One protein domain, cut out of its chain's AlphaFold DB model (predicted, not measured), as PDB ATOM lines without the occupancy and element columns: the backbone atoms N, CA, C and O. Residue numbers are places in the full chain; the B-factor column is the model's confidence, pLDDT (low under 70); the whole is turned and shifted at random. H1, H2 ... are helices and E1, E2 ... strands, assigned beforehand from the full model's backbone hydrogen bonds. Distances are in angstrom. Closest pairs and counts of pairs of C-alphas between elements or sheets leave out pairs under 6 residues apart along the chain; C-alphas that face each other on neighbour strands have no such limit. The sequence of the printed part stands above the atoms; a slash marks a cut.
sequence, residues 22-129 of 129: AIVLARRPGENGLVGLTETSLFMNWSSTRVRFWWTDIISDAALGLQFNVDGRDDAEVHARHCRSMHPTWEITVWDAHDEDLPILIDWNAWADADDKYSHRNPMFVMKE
ATOM      1  N   ALA A  22     -82.490  53.316 -55.530       93.12
ATOM      2  CA  ALA A  22     -81.310  53.242 -56.360       93.12
ATOM      3  C   ALA A  22     -80.331  52.185 -55.863       93.12
ATOM      4  O   ALA A  22     -80.361  51.755 -54.707       93.12
ATOM      5  N   ILE A  23     -79.440  51.794 -56.763       93.75
ATOM      6  CA  ILE A  23     -78.235  51.032 -56.462       93.75
ATOM      7  C   ILE A  23     -77.022  51.739 -57.065       93.75
ATOM      8  O   ILE A  23     -77.144  52.506 -58.021       93.75
ATOM      9  N   VAL A  24     -75.835  51.459 -56.535       97.00
ATOM     10  CA  VAL A  24     -74.576  51.984 -57.071       97.00
ATOM     11  C   VAL A  24     -73.760  50.822 -57.606       97.00
ATOM     12  O   VAL A  24     -73.390  49.911 -56.860       97.00
ATOM     13  N   LEU A  25     -73.481  50.878 -58.903       97.25
ATOM     14  CA  LEU A  25     -72.656  49.912 -59.614       97.25
ATOM     15  C   LEU A  25     -71.375  50.589 -60.082       97.25
ATOM     16  O   LEU A  25     -71.362  51.787 -60.375       97.25
ATOM     17  N   ALA A  26     -70.303  49.814 -60.173       97.31
ATOM     18  CA  ALA A  26     -69.060  50.276 -60.750       97.31
ATOM     19  C   ALA A  26     -68.437  49.250 -61.690       97.31
ATOM     20  O   ALA A  26     -68.546  48.045 -61.463       97.31
ATOM     21  N   ARG A  27     -67.719  49.746 -62.697       96.75
ATOM     22  CA  ARG A  27     -66.760  48.967 -63.481       96.75
ATOM     23  C   ARG A  27     -65.349  49.466 -63.195       96.75
ATOM     24  O   ARG A  27     -65.076  50.668 -63.224       96.75
ATOM     25  N   ARG A  28     -64.447  48.533 -62.894       95.44
ATOM     26  CA  ARG A  28     -63.033  48.837 -62.651       95.44
ATOM     27  C   ARG A  28     -62.274  48.926 -63.982       95.44
ATOM     28  O   ARG A  28     -62.643  48.234 -64.928       95.44
ATOM     29  N   PRO A  29     -61.195  49.725 -64.070       95.69
ATOM     30  CA  PRO A  29     -60.386  49.821 -65.280       95.69
ATOM     31  C   PRO A  29     -59.902  48.449 -65.757       95.69
ATOM     32  O   PRO A  29     -59.216  47.743 -65.021       95.69
ATOM     33  N   GLY A  30     -60.239  48.090 -66.995       92.00
ATOM     34  CA  GLY A  30     -59.822  46.825 -67.607       92.00
ATOM     35  C   GLY A  30     -60.583  45.583 -67.131       92.00
ATOM     36  O   GLY A  30     -60.283  44.491 -67.605       92.00
ATOM     37  N   GLU A  31     -61.567  45.725 -66.237       91.06
ATOM     38  CA  GLU A  31     -62.487  44.645 -65.881       91.06
ATOM     39  C   GLU A  31     -63.779  44.757 -66.700       91.06
ATOM     40  O   GLU A  31     -64.289  45.849 -66.939       91.06
ATOM     41  N   ASN A  32     -64.329  43.615 -67.114       85.62
ATOM     42  CA  ASN A  32     -65.610  43.576 -67.827       85.62
ATOM     43  C   ASN A  32     -66.809  43.483 -66.871       85.62
ATOM     44  O   ASN A  32     -67.896  43.945 -67.219       85.62
ATOM     45  N   GLY A  33     -66.598  42.910 -65.683       89.44
ATOM     46  CA  GLY A  33     -67.652  42.657 -64.705       89.44
ATOM     47  C   GLY A  33     -68.036  43.891 -63.896       89.44
ATOM     48  O   GLY A  33     -67.233  44.811 -63.702       89.44
ATOM     49  N   LEU A  34     -69.279  43.901 -63.418       94.62
ATOM     50  CA  LEU A  34     -69.790  44.950 -62.539       94.62
ATOM     51  C   LEU A  34     -69.627  44.562 -61.070       94.62
ATOM     52  O   LEU A  34     -69.825  43.417 -60.670       94.62
ATOM     53  N   VAL A  35     -69.313  45.550 -60.236       95.38
ATOM     54  CA  VAL A  35     -69.323  45.415 -58.776       95.38
ATOM     55  C   VAL A  35     -70.363  46.342 -58.165       95.38
ATOM     56  O   VAL A  35     -70.515  47.492 -58.572       95.38
ATOM     57  N   GLY A  36     -71.077  45.843 -57.167       95.00
ATOM     58  CA  GLY A  36     -72.028  46.598 -56.376       95.00
ATOM     59  C   GLY A  36     -71.374  47.230 -55.162       95.00
ATOM     60  O   GLY A  36     -70.531  46.630 -54.489       95.00
ATOM     61  N   LEU A  37     -71.777  48.457 -54.863       94.62
ATOM     62  CA  LEU A  37     -71.413  49.116 -53.621       94.62
ATOM     63  C   LEU A  37     -72.262  48.542 -52.481       94.62
ATOM     64  O   LEU A  37     -73.486  48.488 -52.563       94.62
ATOM     65  N   THR A  38     -71.615  48.123 -51.407       90.56
ATOM     66  CA  THR A  38     -72.214  47.551 -50.196       90.56
ATOM     67  C   THR A  38     -71.776  48.362 -48.982       90.56
ATOM     68  O   THR A  38     -70.722  48.994 -49.007       90.56
ATOM     69  N   GLU A  39     -72.564  48.355 -47.909       81.88
ATOM     70  CA  GLU A  39     -72.162  48.971 -46.640       81.88
ATOM     71  C   GLU A  39     -71.908  47.881 -45.597       81.88
ATOM     72  O   GLU A  39     -72.740  46.998 -45.384       81.88
ATOM     73  N   THR A  40     -70.755  47.956 -44.940       71.31
ATOM     74  CA  THR A  40     -70.447  47.179 -43.733       71.31
ATOM     75  C   THR A  40     -70.668  48.044 -42.494       71.31
ATOM     76  O   THR A  40     -70.879  49.244 -42.603       71.31
ATOM     77  N   SER A  41     -70.547  47.482 -41.290       69.31
ATOM     78  CA  SER A  41     -70.725  48.244 -40.044       69.31
ATOM     79  C   SER A  41     -69.765  49.431 -39.859       69.31
ATOM     80  O   SER A  41     -69.969  50.213 -38.935       69.31
ATOM     81  N   LEU A  42     -68.695  49.539 -40.659       68.38
ATOM     82  CA  LEU A  42     -67.624  50.526 -40.467       68.38
ATOM     83  C   LEU A  42     -67.274  51.342 -41.723       68.38
ATOM     84  O   LEU A  42     -66.669  52.401 -41.591       68.38
ATOM     85  N   PHE A  43     -67.589  50.857 -42.929       79.19
ATOM     86  CA  PHE A  43     -67.236  51.523 -44.190       79.19
ATOM     87  C   PHE A  43     -68.005  50.954 -45.393       79.19
ATOM     88  O   PHE A  43     -68.535  49.836 -45.350       79.19
ATOM     89  N   MET A  44     -67.996  51.711 -46.493       87.00
ATOM     90  CA  MET A  44     -68.473  51.275 -47.807       87.00
ATOM     91  C   MET A  44     -67.452  50.347 -48.483       87.00
ATOM     92  O   MET A  44     -66.252  50.608 -48.437       87.00
ATOM     93  N   ASN A  45     -67.920  49.280 -49.128       91.25
ATOM     94  CA  ASN A  45     -67.080  48.279 -49.786       91.25
ATOM     95  C   ASN A  45     -67.674  47.831 -51.133       91.25
ATOM     96  O   ASN A  45     -68.877  47.943 -51.350       91.25
ATOM     97  N   TRP A  46     -66.856  47.266 -52.018       93.50
ATOM     98  CA  TRP A  46     -67.281  46.766 -53.328       93.50
ATOM     99  C   TRP A  46     -67.409  45.242 -53.329       93.50
ATOM    100  O   TRP A  46     -66.512  44.541 -52.862       93.50
ATOM    101  N   SER A  47     -68.493  44.719 -53.898       91.44
ATOM    102  CA  SER A  47     -68.754  43.283 -54.003       91.44
ATOM    103  C   SER A  47     -69.136  42.896 -55.426       91.44
ATOM    104  O   SER A  47     -69.909  43.587 -56.074       91.44
ATOM    105  N   SER A  48     -68.631  41.762 -55.910       91.38
ATOM    106  CA  SER A  48     -69.036  41.191 -57.203       91.38
ATOM    107  C   SER A  48     -70.365  40.434 -57.149       91.38
ATOM    108  O   SER A  48     -70.877  40.020 -58.178       91.38
ATOM    109  N   THR A  49     -70.915  40.198 -55.955       88.25
ATOM    110  CA  THR A  49     -72.116  39.364 -55.780       88.25
ATOM    111  C   THR A  49     -73.232  40.074 -55.045       88.25
ATOM    112  O   THR A  49     -74.315  39.508 -54.904       88.25
ATOM    113  N   ARG A  50     -72.993  41.285 -54.532       88.81
ATOM    114  CA  ARG A  50     -73.967  42.018 -53.731       88.81
ATOM    115  C   ARG A  50     -73.933  43.510 -54.003       88.81
ATOM    116  O   ARG A  50     -72.878  44.073 -54.268       88.81
ATOM    117  N   VAL A  51     -75.083  44.150 -53.841       90.12
ATOM    118  CA  VAL A  51     -75.226  45.604 -53.928       90.12
ATOM    119  C   VAL A  51     -76.208  46.095 -52.876       90.12
ATOM    120  O   VAL A  51     -77.173  45.408 -52.560       90.12
ATOM    121  N   ARG A  52     -75.965  47.265 -52.297       89.25
ATOM    122  CA  ARG A  52     -76.905  47.930 -51.397       89.25
ATOM    123  C   ARG A  52     -78.080  48.508 -52.187       89.25
ATOM    124  O   ARG A  52     -77.888  49.009 -53.290       89.25
ATOM    125  N   PHE A  53     -79.266  48.487 -51.587       87.94
ATOM    126  CA  PHE A  53     -80.413  49.272 -52.031       87.94
ATOM    127  C   PHE A  53     -80.572  50.511 -51.167       87.94
ATOM    128  O   PHE A  53     -80.680  50.418 -49.941       87.94
ATOM    129  N   TRP A  54     -80.650  51.662 -51.811       88.31
ATOM    130  CA  TRP A  54     -81.081  52.892 -51.175       88.31
ATOM    131  C   TRP A  54     -82.539  53.111 -51.553       88.31
ATOM    132  O   TRP A  54     -82.856  53.426 -52.697       88.31
ATOM    133  N   TRP A  55     -83.429  52.865 -50.601       85.31
ATOM    134  CA  TRP A  55     -84.874  52.914 -50.785       85.31
ATOM    135  C   TRP A  55     -85.398  54.342 -50.627       85.31
ATOM    136  O   TRP A  55     -84.794  55.168 -49.952       85.31
ATOM    137  N   THR A  56     -86.521  54.631 -51.270       84.19
ATOM    138  CA  THR A  56     -87.230  55.909 -51.182       84.19
ATOM    139  C   THR A  56     -88.567  55.691 -50.496       84.19
ATOM    140  O   THR A  56     -89.351  54.848 -50.942       84.19
ATOM    141  N   ASP A  57     -88.832  56.451 -49.436       82.94
ATOM    142  CA  ASP A  57     -90.104  56.412 -48.710       82.94
ATOM    143  C   ASP A  57     -90.307  57.660 -47.845       82.94
ATOM    144  O   ASP A  57     -89.399  58.465 -47.631       82.94
ATOM    145  N   ILE A  58     -91.516  57.801 -47.312       79.50
ATOM    146  CA  ILE A  58     -91.866  58.798 -46.311       79.50
ATOM    147  C   ILE A  58     -92.078  58.080 -44.978       79.50
ATOM    148  O   ILE A  58     -93.133  57.502 -44.712       79.50
ATOM    149  N   ILE A  59     -91.074  58.147 -44.109       76.19
ATOM    150  CA  ILE A  59     -91.126  57.532 -42.784       76.19
ATOM    151  C   ILE A  59     -91.868  58.469 -41.839       76.19
ATOM    152  O   ILE A  59     -91.518  59.641 -41.709       76.19
ATOM    153  N   SER A  60     -92.875  57.944 -41.146       73.44
ATOM    154  CA  SER A  60     -93.584  58.670 -40.090       73.44
ATOM    155  C   SER A  60     -93.323  58.008 -38.740       73.44
ATOM    156  O   SER A  60     -93.666  56.842 -38.547       73.44
ATOM    157  N   ASP A  61     -92.736  58.749 -37.803       72.19
ATOM    158  CA  ASP A  61     -92.604  58.336 -36.408       72.19
ATOM    159  C   ASP A  61     -93.770  58.925 -35.609       72.19
ATOM    160  O   ASP A  61     -93.777  60.103 -35.239       72.19
ATOM    161  N   ALA A  62     -94.779  58.093 -35.347       72.38
ATOM    162  CA  ALA A  62     -95.967  58.495 -34.601       72.38
ATOM    163  C   ALA A  62     -95.676  58.833 -33.126       72.38
ATOM    164  O   ALA A  62     -96.438  59.587 -32.524       72.38
ATOM    165  N   ALA A  63     -94.596  58.302 -32.540       76.88
ATOM    166  CA  ALA A  63     -94.224  58.575 -31.153       76.88
ATOM    167  C   ALA A  63     -93.545  59.944 -31.004       76.88
ATOM    168  O   ALA A  63     -93.702  60.597 -29.972       76.88
ATOM    169  N   LEU A  64     -92.823  60.388 -32.036       77.44
ATOM    170  CA  LEU A  64     -92.167  61.697 -32.072       77.44
ATOM    171  C   LEU A  64     -92.962  62.761 -32.845       77.44
ATOM    172  O   LEU A  64     -92.610  63.937 -32.795       77.44
ATOM    173  N   GLY A  65     -94.030  62.373 -33.551       76.12
ATOM    174  CA  GLY A  65     -94.793  63.271 -34.423       76.12
ATOM    175  C   GLY A  65     -93.966  63.798 -35.598       76.12
ATOM    176  O   GLY A  65     -94.224  64.897 -36.087       76.12
ATOM    177  N   LEU A  66     -92.946  63.045 -36.019       79.88
ATOM    178  CA  LEU A  66     -92.000  63.451 -37.053       79.88
ATOM    179  C   LEU A  66     -92.263  62.701 -38.352       79.88
ATOM    180  O   LEU A  66     -92.632  61.527 -38.352       79.88
ATOM    181  N   GLN A  67     -92.028  63.392 -39.460       81.75
ATOM    182  CA  GLN A  67     -92.068  62.821 -40.793       81.75
ATOM    183  C   GLN A  67     -90.753  63.138 -41.495       81.75
ATOM    184  O   GLN A  67     -90.314  64.289 -41.514       81.75
ATOM    185  N   PHE A  68     -90.127  62.111 -42.056       79.31
ATOM    186  CA  PHE A  68     -88.861  62.216 -42.761       79.31
ATOM    187  C   PHE A  68     -89.028  61.637 -44.158       79.31
ATOM    188  O   PHE A  68     -89.498  60.511 -44.319       79.31
ATOM    189  N   ASN A  69     -88.616  62.404 -45.161       82.50
ATOM    190  CA  ASN A  69     -88.493  61.898 -46.518       82.50
ATOM    191  C   ASN A  69     -87.112  61.264 -46.653       82.50
ATOM    192  O   ASN A  69     -86.107  61.934 -46.419       82.50
ATOM    193  N   VAL A  70     -87.076  59.992 -47.025       82.25
ATOM    194  CA  VAL A  70     -85.854  59.302 -47.425       82.25
ATOM    195  C   VAL A  70     -85.831  59.287 -48.945       82.25
ATOM    196  O   VAL A  70     -86.737  58.731 -49.566       82.25
ATOM    197  N   ASP A  71     -84.819  59.917 -49.538       89.06
ATOM    198  CA  ASP A  71     -84.577  59.891 -50.981       89.06
ATOM    199  C   ASP A  71     -83.392  58.971 -51.265       89.06
ATOM    200  O   ASP A  71     -82.226  59.365 -51.225       89.06
ATOM    201  N   GLY A  72     -83.706  57.715 -51.569       89.06
ATOM    202  CA  GLY A  72     -82.685  56.712 -51.819       89.06
ATOM    203  C   GLY A  72     -81.806  57.033 -53.030       89.06
ATOM    204  O   GLY A  72     -80.654  56.603 -53.084       89.06
ATOM    205  N   ARG A  73     -82.305  57.803 -54.005       93.19
ATOM    206  CA  ARG A  73     -81.500  58.183 -55.168       93.19
ATOM    207  C   ARG A  73     -80.471  59.244 -54.797       93.19
ATOM    208  O   ARG A  73     -79.316  59.106 -55.201       93.19
ATOM    209  N   ASP A  74     -80.864  60.266 -54.038       93.56
ATOM    210  CA  ASP A  74     -79.917  61.287 -53.573       93.56
ATOM    211  C   ASP A  74     -78.881  60.690 -52.613       93.56
ATOM    212  O   ASP A  74     -77.681  60.917 -52.788       93.56
ATOM    213  N   ASP A  75     -79.303  59.823 -51.688       91.56
ATOM    214  CA  ASP A  75     -78.387  59.114 -50.788       91.56
ATOM    215  C   ASP A  75     -77.360  58.278 -51.572       91.56
ATOM    216  O   ASP A  75     -76.149  58.365 -51.332       91.56
ATOM    217  N   ALA A  76     -77.812  57.497 -52.561       94.06
ATOM    218  CA  ALA A  76     -76.923  56.730 -53.433       94.06
ATOM    219  C   ALA A  76     -75.934  57.638 -54.185       94.06
ATOM    220  O   ALA A  76     -74.752  57.303 -54.304       94.06
ATOM    221  N   GLU A  77     -76.379  58.807 -54.653       96.88
ATOM    222  CA  GLU A  77     -75.540  59.774 -55.361       96.88
ATOM    223  C   GLU A  77     -74.505  60.436 -54.439       96.88
ATOM    224  O   GLU A  77     -73.355  60.618 -54.843       96.88
ATOM    225  N   VAL A  78     -74.849  60.742 -53.182       95.00
ATOM    226  CA  VAL A  78     -73.887  61.220 -52.172       95.00
ATOM    227  C   VAL A  78     -72.736  60.223 -52.019       95.00
ATOM    228  O   VAL A  78     -71.565  60.612 -52.100       95.00
ATOM    229  N   HIS A  79     -73.053  58.935 -51.875       94.12
ATOM    230  CA  HIS A  79     -72.039  57.886 -51.772       94.12
ATOM    231  C   HIS A  79     -71.256  57.703 -53.077       94.12
ATOM    232  O   HIS A  79     -70.027  57.620 -53.043       94.12
ATOM    233  N   ALA A  80     -71.928  57.702 -54.230       96.31
ATOM    234  CA  ALA A  80     -71.273  57.584 -55.529       96.31
ATOM    235  C   ALA A  80     -70.289  58.737 -55.779       96.31
ATOM    236  O   ALA A  80     -69.166  58.491 -56.220       96.31
ATOM    237  N   ARG A  81     -70.649  59.983 -55.438       96.88
ATOM    238  CA  ARG A  81     -69.746  61.147 -55.520       96.88
ATOM    239  C   ARG A  81     -68.494  60.953 -54.671       96.88
ATOM    240  O   ARG A  81     -67.387  61.170 -55.166       96.88
ATOM    241  N   HIS A  82     -68.652  60.503 -53.426       95.06
ATOM    242  CA  HIS A  82     -67.508  60.206 -52.568       95.06
ATOM    243  C   HIS A  82     -66.623  59.107 -53.181       95.06
ATOM    244  O   HIS A  82     -65.416  59.295 -53.328       95.06
ATOM    245  N   CYS A  83     -67.215  58.004 -53.643       95.38
ATOM    246  CA  CYS A  83     -66.487  56.916 -54.292       95.38
ATOM    247  C   CYS A  83     -65.748  57.354 -55.566       95.38
ATOM    248  O   CYS A  83     -64.599  56.963 -55.752       95.38
ATOM    249  N   ARG A  84     -66.353  58.198 -56.413       97.06
ATOM    250  CA  ARG A  84     -65.695  58.762 -57.609       97.06
ATOM    251  C   ARG A  84     -64.473  59.601 -57.246       97.06
ATOM    252  O   ARG A  84     -63.476  59.546 -57.957       97.06
ATOM    253  N   SER A  85     -64.510  60.327 -56.125       96.44
ATOM    254  CA  SER A  85     -63.345  61.090 -55.650       96.44
ATOM    255  C   SER A  85     -62.184  60.191 -55.201       96.44
ATOM    256  O   SER A  85     -61.024  60.532 -55.413       96.44
ATOM    257  N   MET A  86     -62.494  59.015 -54.641       95.12
ATOM    258  CA  MET A  86     -61.508  58.028 -54.182       95.12
ATOM    259  C   MET A  86     -60.999  57.113 -55.308       95.12
ATOM    260  O   MET A  86     -59.885  56.592 -55.232       95.12
ATOM    261  N   HIS A  87     -61.805  56.910 -56.354       95.19
ATOM    262  CA  HIS A  87     -61.528  56.010 -57.474       95.19
ATOM    263  C   HIS A  87     -61.775  56.711 -58.824       95.19
ATOM    264  O   HIS A  87     -62.702  56.349 -59.549       95.19
ATOM    265  N   PRO A  88     -60.948  57.705 -59.198       95.56
ATOM    266  CA  PRO A  88     -61.218  58.586 -60.341       95.56
ATOM    267  C   PRO A  88     -61.192  57.889 -61.709       95.56
ATOM    268  O   PRO A  88     -61.661  58.455 -62.691       95.56
ATOM    269  N   THR A  89     -60.631  56.682 -61.797       97.19
ATOM    270  CA  THR A  89     -60.569  55.897 -63.038       97.19
ATOM    271  C   THR A  89     -61.704  54.883 -63.172       97.19
ATOM    272  O   THR A  89     -61.813  54.243 -64.214       97.19
ATOM    273  N   TRP A  90     -62.526  54.690 -62.137       97.38
ATOM    274  CA  TRP A  90     -63.618  53.717 -62.156       97.38
ATOM    275  C   TRP A  90     -64.874  54.334 -62.773       97.38
ATOM    276  O   TRP A  90     -65.213  55.488 -62.506       97.38
ATOM    277  N   GLU A  91     -65.616  53.545 -63.546       97.25
ATOM    278  CA  GLU A  91     -66.930  53.941 -64.057       97.25
ATOM    279  C   GLU A  91     -67.971  53.668 -62.971       97.25
ATOM    280  O   GLU A  91     -68.437  52.540 -62.846       97.25
ATOM    281  N   ILE A  92     -68.305  54.664 -62.145       98.00
ATOM    282  CA  ILE A  92     -69.269  54.521 -61.037       98.00
ATOM    283  C   ILE A  92     -70.593  55.198 -61.401       98.00
ATOM    284  O   ILE A  92     -70.647  56.424 -61.558       98.00
ATOM    285  N   THR A  93     -71.675  54.422 -61.441       97.69
ATOM    286  CA  THR A  93     -72.999  54.863 -61.897       97.69
ATOM    287  C   THR A  93     -74.077  54.514 -60.878       97.69
ATOM    288  O   THR A  93     -74.116  53.405 -60.342       97.69
ATOM    289  N   VAL A  94     -74.969  55.473 -60.631       97.56
ATOM    290  CA  VAL A  94     -76.197  55.260 -59.862       97.56
ATOM    291  C   VAL A  94     -77.291  54.828 -60.825       97.56
ATOM    292  O   VAL A  94     -77.578  55.530 -61.795       97.56
ATOM    293  N   TRP A  95     -77.896  53.684 -60.545       96.06
ATOM    294  CA  TRP A  95     -78.987  53.128 -61.330       96.06
ATOM    295  C   TRP A  95     -80.276  53.169 -60.530       96.06
ATOM    296  O   TRP A  95     -80.257  52.939 -59.320       96.06
ATOM    297  N   ASP A  96     -81.392  53.431 -61.209       92.69
ATOM    298  CA  ASP A  96     -82.693  53.089 -60.642       92.69
ATOM    299  C   ASP A  96     -82.745  51.561 -60.518       92.69
ATOM    300  O   ASP A  96     -82.488  50.841 -61.484       92.69
ATOM    301  N   ALA A  97     -83.017  51.048 -59.318       88.81
ATOM    302  CA  ALA A  97     -83.084  49.602 -59.112       88.81
ATOM    303  C   ALA A  97     -84.248  48.976 -59.891       88.81
ATOM    304  O   ALA A  97     -84.285  47.756 -60.094       88.81
ATOM    305  N   HIS A  98     -85.212  49.807 -60.302       85.56
ATOM    306  CA  HIS A  98     -86.388  49.379 -61.020       85.56
ATOM    307  C   HIS A  98     -86.276  49.463 -62.546       85.56
ATOM    308  O   HIS A  98     -87.184  48.959 -63.218       85.56
ATOM    309  N   ASP A  99     -85.168  50.008 -63.057       89.88
ATOM    310  CA  ASP A  99     -84.889  50.190 -64.484       89.88
ATOM    311  C   ASP A  99     -84.985  48.867 -65.266       89.88
ATOM    312  O   ASP A  99     -84.543  47.815 -64.791       89.88
ATOM    313  N   GLU A 100     -85.596  48.912 -66.451       87.00
ATOM    314  CA  GLU A 100     -85.699  47.758 -67.355       87.00
ATOM    315  C   GLU A 100     -84.359  47.468 -68.047       87.00
ATOM    316  O   GLU A 100     -84.072  46.310 -68.350       87.00
ATOM    317  N   ASP A 101     -83.520  48.495 -68.205       90.94
ATOM    318  CA  ASP A 101     -82.194  48.414 -68.821       90.94
ATOM    319  C   ASP A 101     -81.074  48.216 -67.783       90.94
ATOM    320  O   ASP A 101     -79.887  48.402 -68.075       90.94
ATOM    321  N   LEU A 102     -81.427  47.842 -66.547       89.81
ATOM    322  CA  LEU A 102     -80.453  47.601 -65.490       89.81
ATOM    323  C   LEU A 102     -79.457  46.502 -65.921       89.81
ATOM    324  O   LEU A 102     -79.875  45.398 -66.272       89.81
ATOM    325  N   PRO A 103     -78.133  46.732 -65.834       91.06
ATOM    326  CA  PRO A 103     -77.135  45.824 -66.402       91.06
ATOM    327  C   PRO A 103     -76.862  44.581 -65.537       91.06
ATOM    328  O   PRO A 103     -75.860  43.900 -65.739       91.06
ATOM    329  N   ILE A 104     -77.711  44.313 -64.541       89.38
ATOM    330  CA  ILE A 104     -77.635  43.159 -63.645       89.38
ATOM    331  C   ILE A 104     -79.038  42.633 -63.343       89.38
ATOM    332  O   ILE A 104     -80.018  43.377 -63.354       89.38
ATOM    333  N   LEU A 105     -79.126  41.365 -62.955       87.06
ATOM    334  CA  LEU A 105     -80.336  40.793 -62.377       87.06
ATOM    335  C   LEU A 105     -80.290  40.902 -60.848       87.06
ATOM    336  O   LEU A 105     -79.371  40.401 -60.195       87.06
ATOM    337  N   ILE A 106     -81.316  41.531 -60.273       82.88
ATOM    338  CA  ILE A 106     -81.509  41.629 -58.822       82.88
ATOM    339  C   ILE A 106     -82.326  40.431 -58.326       82.88
ATOM    340  O   ILE A 106     -83.451  40.193 -58.776       82.88
ATOM    341  N   ASP A 107     -81.791  39.702 -57.344       80.94
ATOM    342  CA  ASP A 107     -82.565  38.701 -56.605       80.94
ATOM    343  C   ASP A 107     -83.454  39.371 -55.542       80.94
ATOM    344  O   ASP A 107     -83.075  39.548 -54.383       80.94
ATOM    345  N   TRP A 108     -84.661  39.753 -55.955       74.44
ATOM    346  CA  TRP A 108     -85.653  40.395 -55.089       74.44
ATOM    347  C   TRP A 108     -86.213  39.481 -53.991       74.44
ATOM    348  O   TRP A 108     -86.861  39.975 -53.074       74.44
ATOM    349  N   ASN A 109     -85.996  38.164 -54.051       68.69
ATOM    350  CA  ASN A 109     -86.446  37.263 -52.988       68.69
ATOM    351  C   ASN A 109     -85.470  37.269 -51.812       68.69
ATOM    352  O   ASN A 109     -85.908  37.265 -50.664       68.69
ATOM    353  N   ALA A 110     -84.167  37.377 -52.093       65.38
ATOM    354  CA  ALA A 110     -83.140  37.532 -51.062       65.38
ATOM    355  C   ALA A 110     -83.349  38.798 -50.204       65.38
ATOM    356  O   ALA A 110     -82.937  38.843 -49.046       65.38
ATOM    357  N   TRP A 111     -84.028  39.806 -50.755       61.19
ATOM    358  CA  TRP A 111     -84.449  41.006 -50.035       61.19
ATOM    359  C   TRP A 111     -85.450  40.726 -48.908       61.19
ATOM    360  O   TRP A 111     -85.277  41.218 -47.798       61.19
ATOM    361  N   ALA A 112     -86.498  39.943 -49.184       52.62
ATOM    362  CA  ALA A 112     -87.584  39.706 -48.230       52.62
ATOM    363  C   ALA A 112     -87.095  38.989 -46.960       52.62
ATOM    364  O   ALA A 112     -87.622  39.224 -45.878       52.62
ATOM    365  N   ASP A 113     -86.052  38.166 -47.086       49.16
ATOM    366  CA  ASP A 113     -85.424  37.485 -45.953       49.16
ATOM    367  C   ASP A 113     -84.569  38.435 -45.095       49.16
ATOM    368  O   ASP A 113     -84.402  38.211 -43.895       49.16
ATOM    369  N   ALA A 114     -84.046  39.517 -45.682       50.06
ATOM    370  CA  ALA A 114     -83.381  40.576 -44.929       50.06
ATOM    371  C   ALA A 114     -84.395  41.459 -44.180       50.06
ATOM    372  O   ALA A 114     -84.056  41.992 -43.117       50.06
ATOM    373  N   ASP A 115     -85.622  41.581 -44.715       46.22
ATOM    374  CA  ASP A 115     -86.656  42.517 -44.257       46.22
ATOM    375  C   ASP A 115     -87.159  42.264 -42.828       46.22
ATOM    376  O   ASP A 115     -87.448  43.179 -42.061       46.22
ATOM    377  N   ASP A 116     -87.177  41.001 -42.416       42.41
ATOM    378  CA  ASP A 116     -88.016  40.569 -41.298       42.41
ATOM    379  C   ASP A 116     -87.373  40.718 -39.903       42.41
ATOM    380  O   ASP A 116     -87.975  40.339 -38.898       42.41
ATOM    381  N   LYS A 117     -86.141  41.247 -39.783       35.94
ATOM    382  CA  LYS A 117     -85.521  41.441 -38.447       35.94
ATOM    383  C   LYS A 117     -84.424  42.500 -38.308       35.94
ATOM    384  O   LYS A 117     -84.169  42.916 -37.180       35.94
ATOM    385  N   TYR A 118     -83.786  42.950 -39.396       36.53
ATOM    386  CA  TYR A 118     -82.666  43.912 -39.335       36.53
ATOM    387  C   TYR A 118     -82.560  44.874 -40.554       36.53
ATOM    388  O   TYR A 118     -81.613  45.661 -40.613       36.53
ATOM    389  N   SER A 119     -83.492  44.850 -41.521       46.00
ATOM    390  CA  SER A 119     -83.331  45.464 -42.862       46.00
ATOM    391  C   SER A 119     -83.383  46.972 -42.963       46.00
ATOM    392  O   SER A 119     -82.744  47.505 -43.864       46.00
ATOM    393  N   HIS A 120     -84.129  47.674 -42.108       47.62
ATOM    394  CA  HIS A 120     -84.397  49.096 -42.359       47.62
ATOM    395  C   HIS A 120     -83.133  49.968 -42.374       47.62
ATOM    396  O   HIS A 120     -83.190  51.118 -42.800       47.62
ATOM    397  N   ARG A 121     -81.990  49.448 -41.901       51.78
ATOM    398  CA  ARG A 121     -80.732  50.194 -41.877       51.78
ATOM    399  C   ARG A 121     -79.923  50.020 -43.161       51.78
ATOM    400  O   ARG A 121     -79.637  51.026 -43.796       51.78
ATOM    401  N   ASN A 122     -79.595  48.788 -43.570       57.03
ATOM    402  CA  ASN A 122     -78.608  48.537 -44.638       57.03
ATOM    403  C   ASN A 122     -78.992  47.368 -45.551       57.03
ATOM    404  O   ASN A 122     -78.395  46.288 -45.467       57.03
ATOM    405  N   PRO A 123     -79.989  47.532 -46.417       68.38
ATOM    406  CA  PRO A 123     -80.519  46.380 -47.104       68.38
ATOM    407  C   PRO A 123     -79.750  46.128 -48.418       68.38
ATOM    408  O   PRO A 123     -79.339  47.056 -49.118       68.38
ATOM    409  N   MET A 124     -79.459  44.855 -48.705       73.44
ATOM    410  CA  MET A 124     -78.582  44.427 -49.803       73.44
ATOM    411  C   MET A 124     -79.265  43.383 -50.688       73.44
ATOM    412  O   MET A 124     -79.966  42.504 -50.192       73.44
ATOM    413  N   PHE A 125     -78.979  43.429 -51.983       72.44
ATOM    414  CA  PHE A 125     -79.370  42.440 -52.977       72.44
ATOM    415  C   PHE A 125     -78.210  41.536 -53.360       72.44
ATOM    416  O   PHE A 125     -77.051  41.946 -53.298       72.44
ATOM    417  N   VAL A 126     -78.535  40.330 -53.827       76.06
ATOM    418  CA  VAL A 126     -77.600  39.507 -54.598       76.06
ATOM    419  C   VAL A 126     -77.641  39.961 -56.056       76.06
ATOM    420  O   VAL A 126     -78.722  40.101 -56.629       76.06
ATOM    421  N   MET A 127     -76.463  40.177 -56.636       80.56
ATOM    422  CA  MET A 127     -76.265  40.468 -58.054       80.56
ATOM    423  C   MET A 127     -76.044  39.164 -58.817       80.56
ATOM    424  O   MET A 127     -75.300  38.292 -58.357       80.56
ATOM    425  N   LYS A 128     -76.660  39.051 -59.992       77.06
ATOM    426  CA  LYS A 128     -76.340  38.030 -60.993       77.06
ATOM    427  C   LYS A 128     -76.089  38.745 -62.320       77.06
ATOM    428  O   LYS A 128     -76.902  39.587 -62.702       77.06
ATOM    429  N   GLU A 129     -74.953  38.454 -62.948       60.28
ATOM    430  CA  GLU A 129     -74.664  38.851 -64.337       60.28
ATOM    431  C   GLU A 129     -75.435  37.965 -65.322       60.28
ATOM    432  O   GLU A 129     -75.623  36.761 -65.012       60.28
TER     433      GLU A 129
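AT A GLANCE: This is residues 22 to 129 of the 129 residues of an uncharacterized protein of Mesorhizobium sp (UniProt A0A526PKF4). What does one see first? A strongly twisted sheet, E3 E2 E1 E7, has helix H1 packed along one face, and the hairpin of E5 and E6 makes a long arm whose tip, residues 61 to 66, sticks out. A small sheet of E4 and E8 sits beside E2, and H2 packs on E8. What makes it up? The printed part has 108 residues with eight named strands and two named helices, in the order E1 E2 E3 E4 E5 E6 H1 E7 H2 E8; the class is mixed, and each sheet is antiparallel. How large is it? It is compact, with a radius of gyration of the C-alphas of 14.6 A, and elongated, spanning 51 by 30 by 29 A.

HOW THE PARTS SIT: How do the first strands pair? E1, residues 22 to 27, E2, residues 34 to 39, and E3, residues 44 to 47, form a meander, each strand the antiparallel neighbour of the one before, with N 35 and O 26 2.9 A apart and N 38 and O 45 2.7 A apart. E7, residues 91 to 96, is antiparallel to E1 at 156 degrees, with N 25 and O 93 3.0 A apart. Where does E4 lie? In E4, residues 50 to 52, Val 51 has its C-alpha 4.1 A from that of Gly 36 in E2, their closest. E8, residues 124 to 128, is its antiparallel neighbour, with N 125 and O 51 2.7 A apart. What follows E4? E4 runs on into E5, residues 54 to 61, which bends by 64 degrees at residue 57 and forms a hairpin with E6, residues 66 to 70, N 59 and O 68 being 2.8 A apart. How do the helices stand? H1, residues 72 to 86, is on the E3 E2 E1 E7 sheet in two layers, a helix on one face of a sheet, over E1 at a height of 7.8 A. H2, residues 108 to 115, has its closest C-alphas to E8 at Trp 111 and Phe 125, 6.0 A. H1 has every O i to N i+4 pair within hydrogen-bond range, H2 1 of 4, with 3 of 5 O i to N i+3 pairs.

IN THESE COORDINATES: Where does the first strand begin? C-alpha 22 of E1 is at (-81.310, 53.242, -56.360). Which elements are longest? H1 is 21.3 A long, E5 19.5 A. Where does E8 end? C-alpha 128 is at (-76.340, 38.030, -60.993).

THE WHOLE: What is farthest apart? The C-alphas of Gly 30 and Ala 63, 51.5 A. Is it continuous? The printed part has no cut; the long link is E7 to H2, 11 residues. Where is confidence low? pLDDT is under 70 at residues 41 to 42, 109 to 123 and 129.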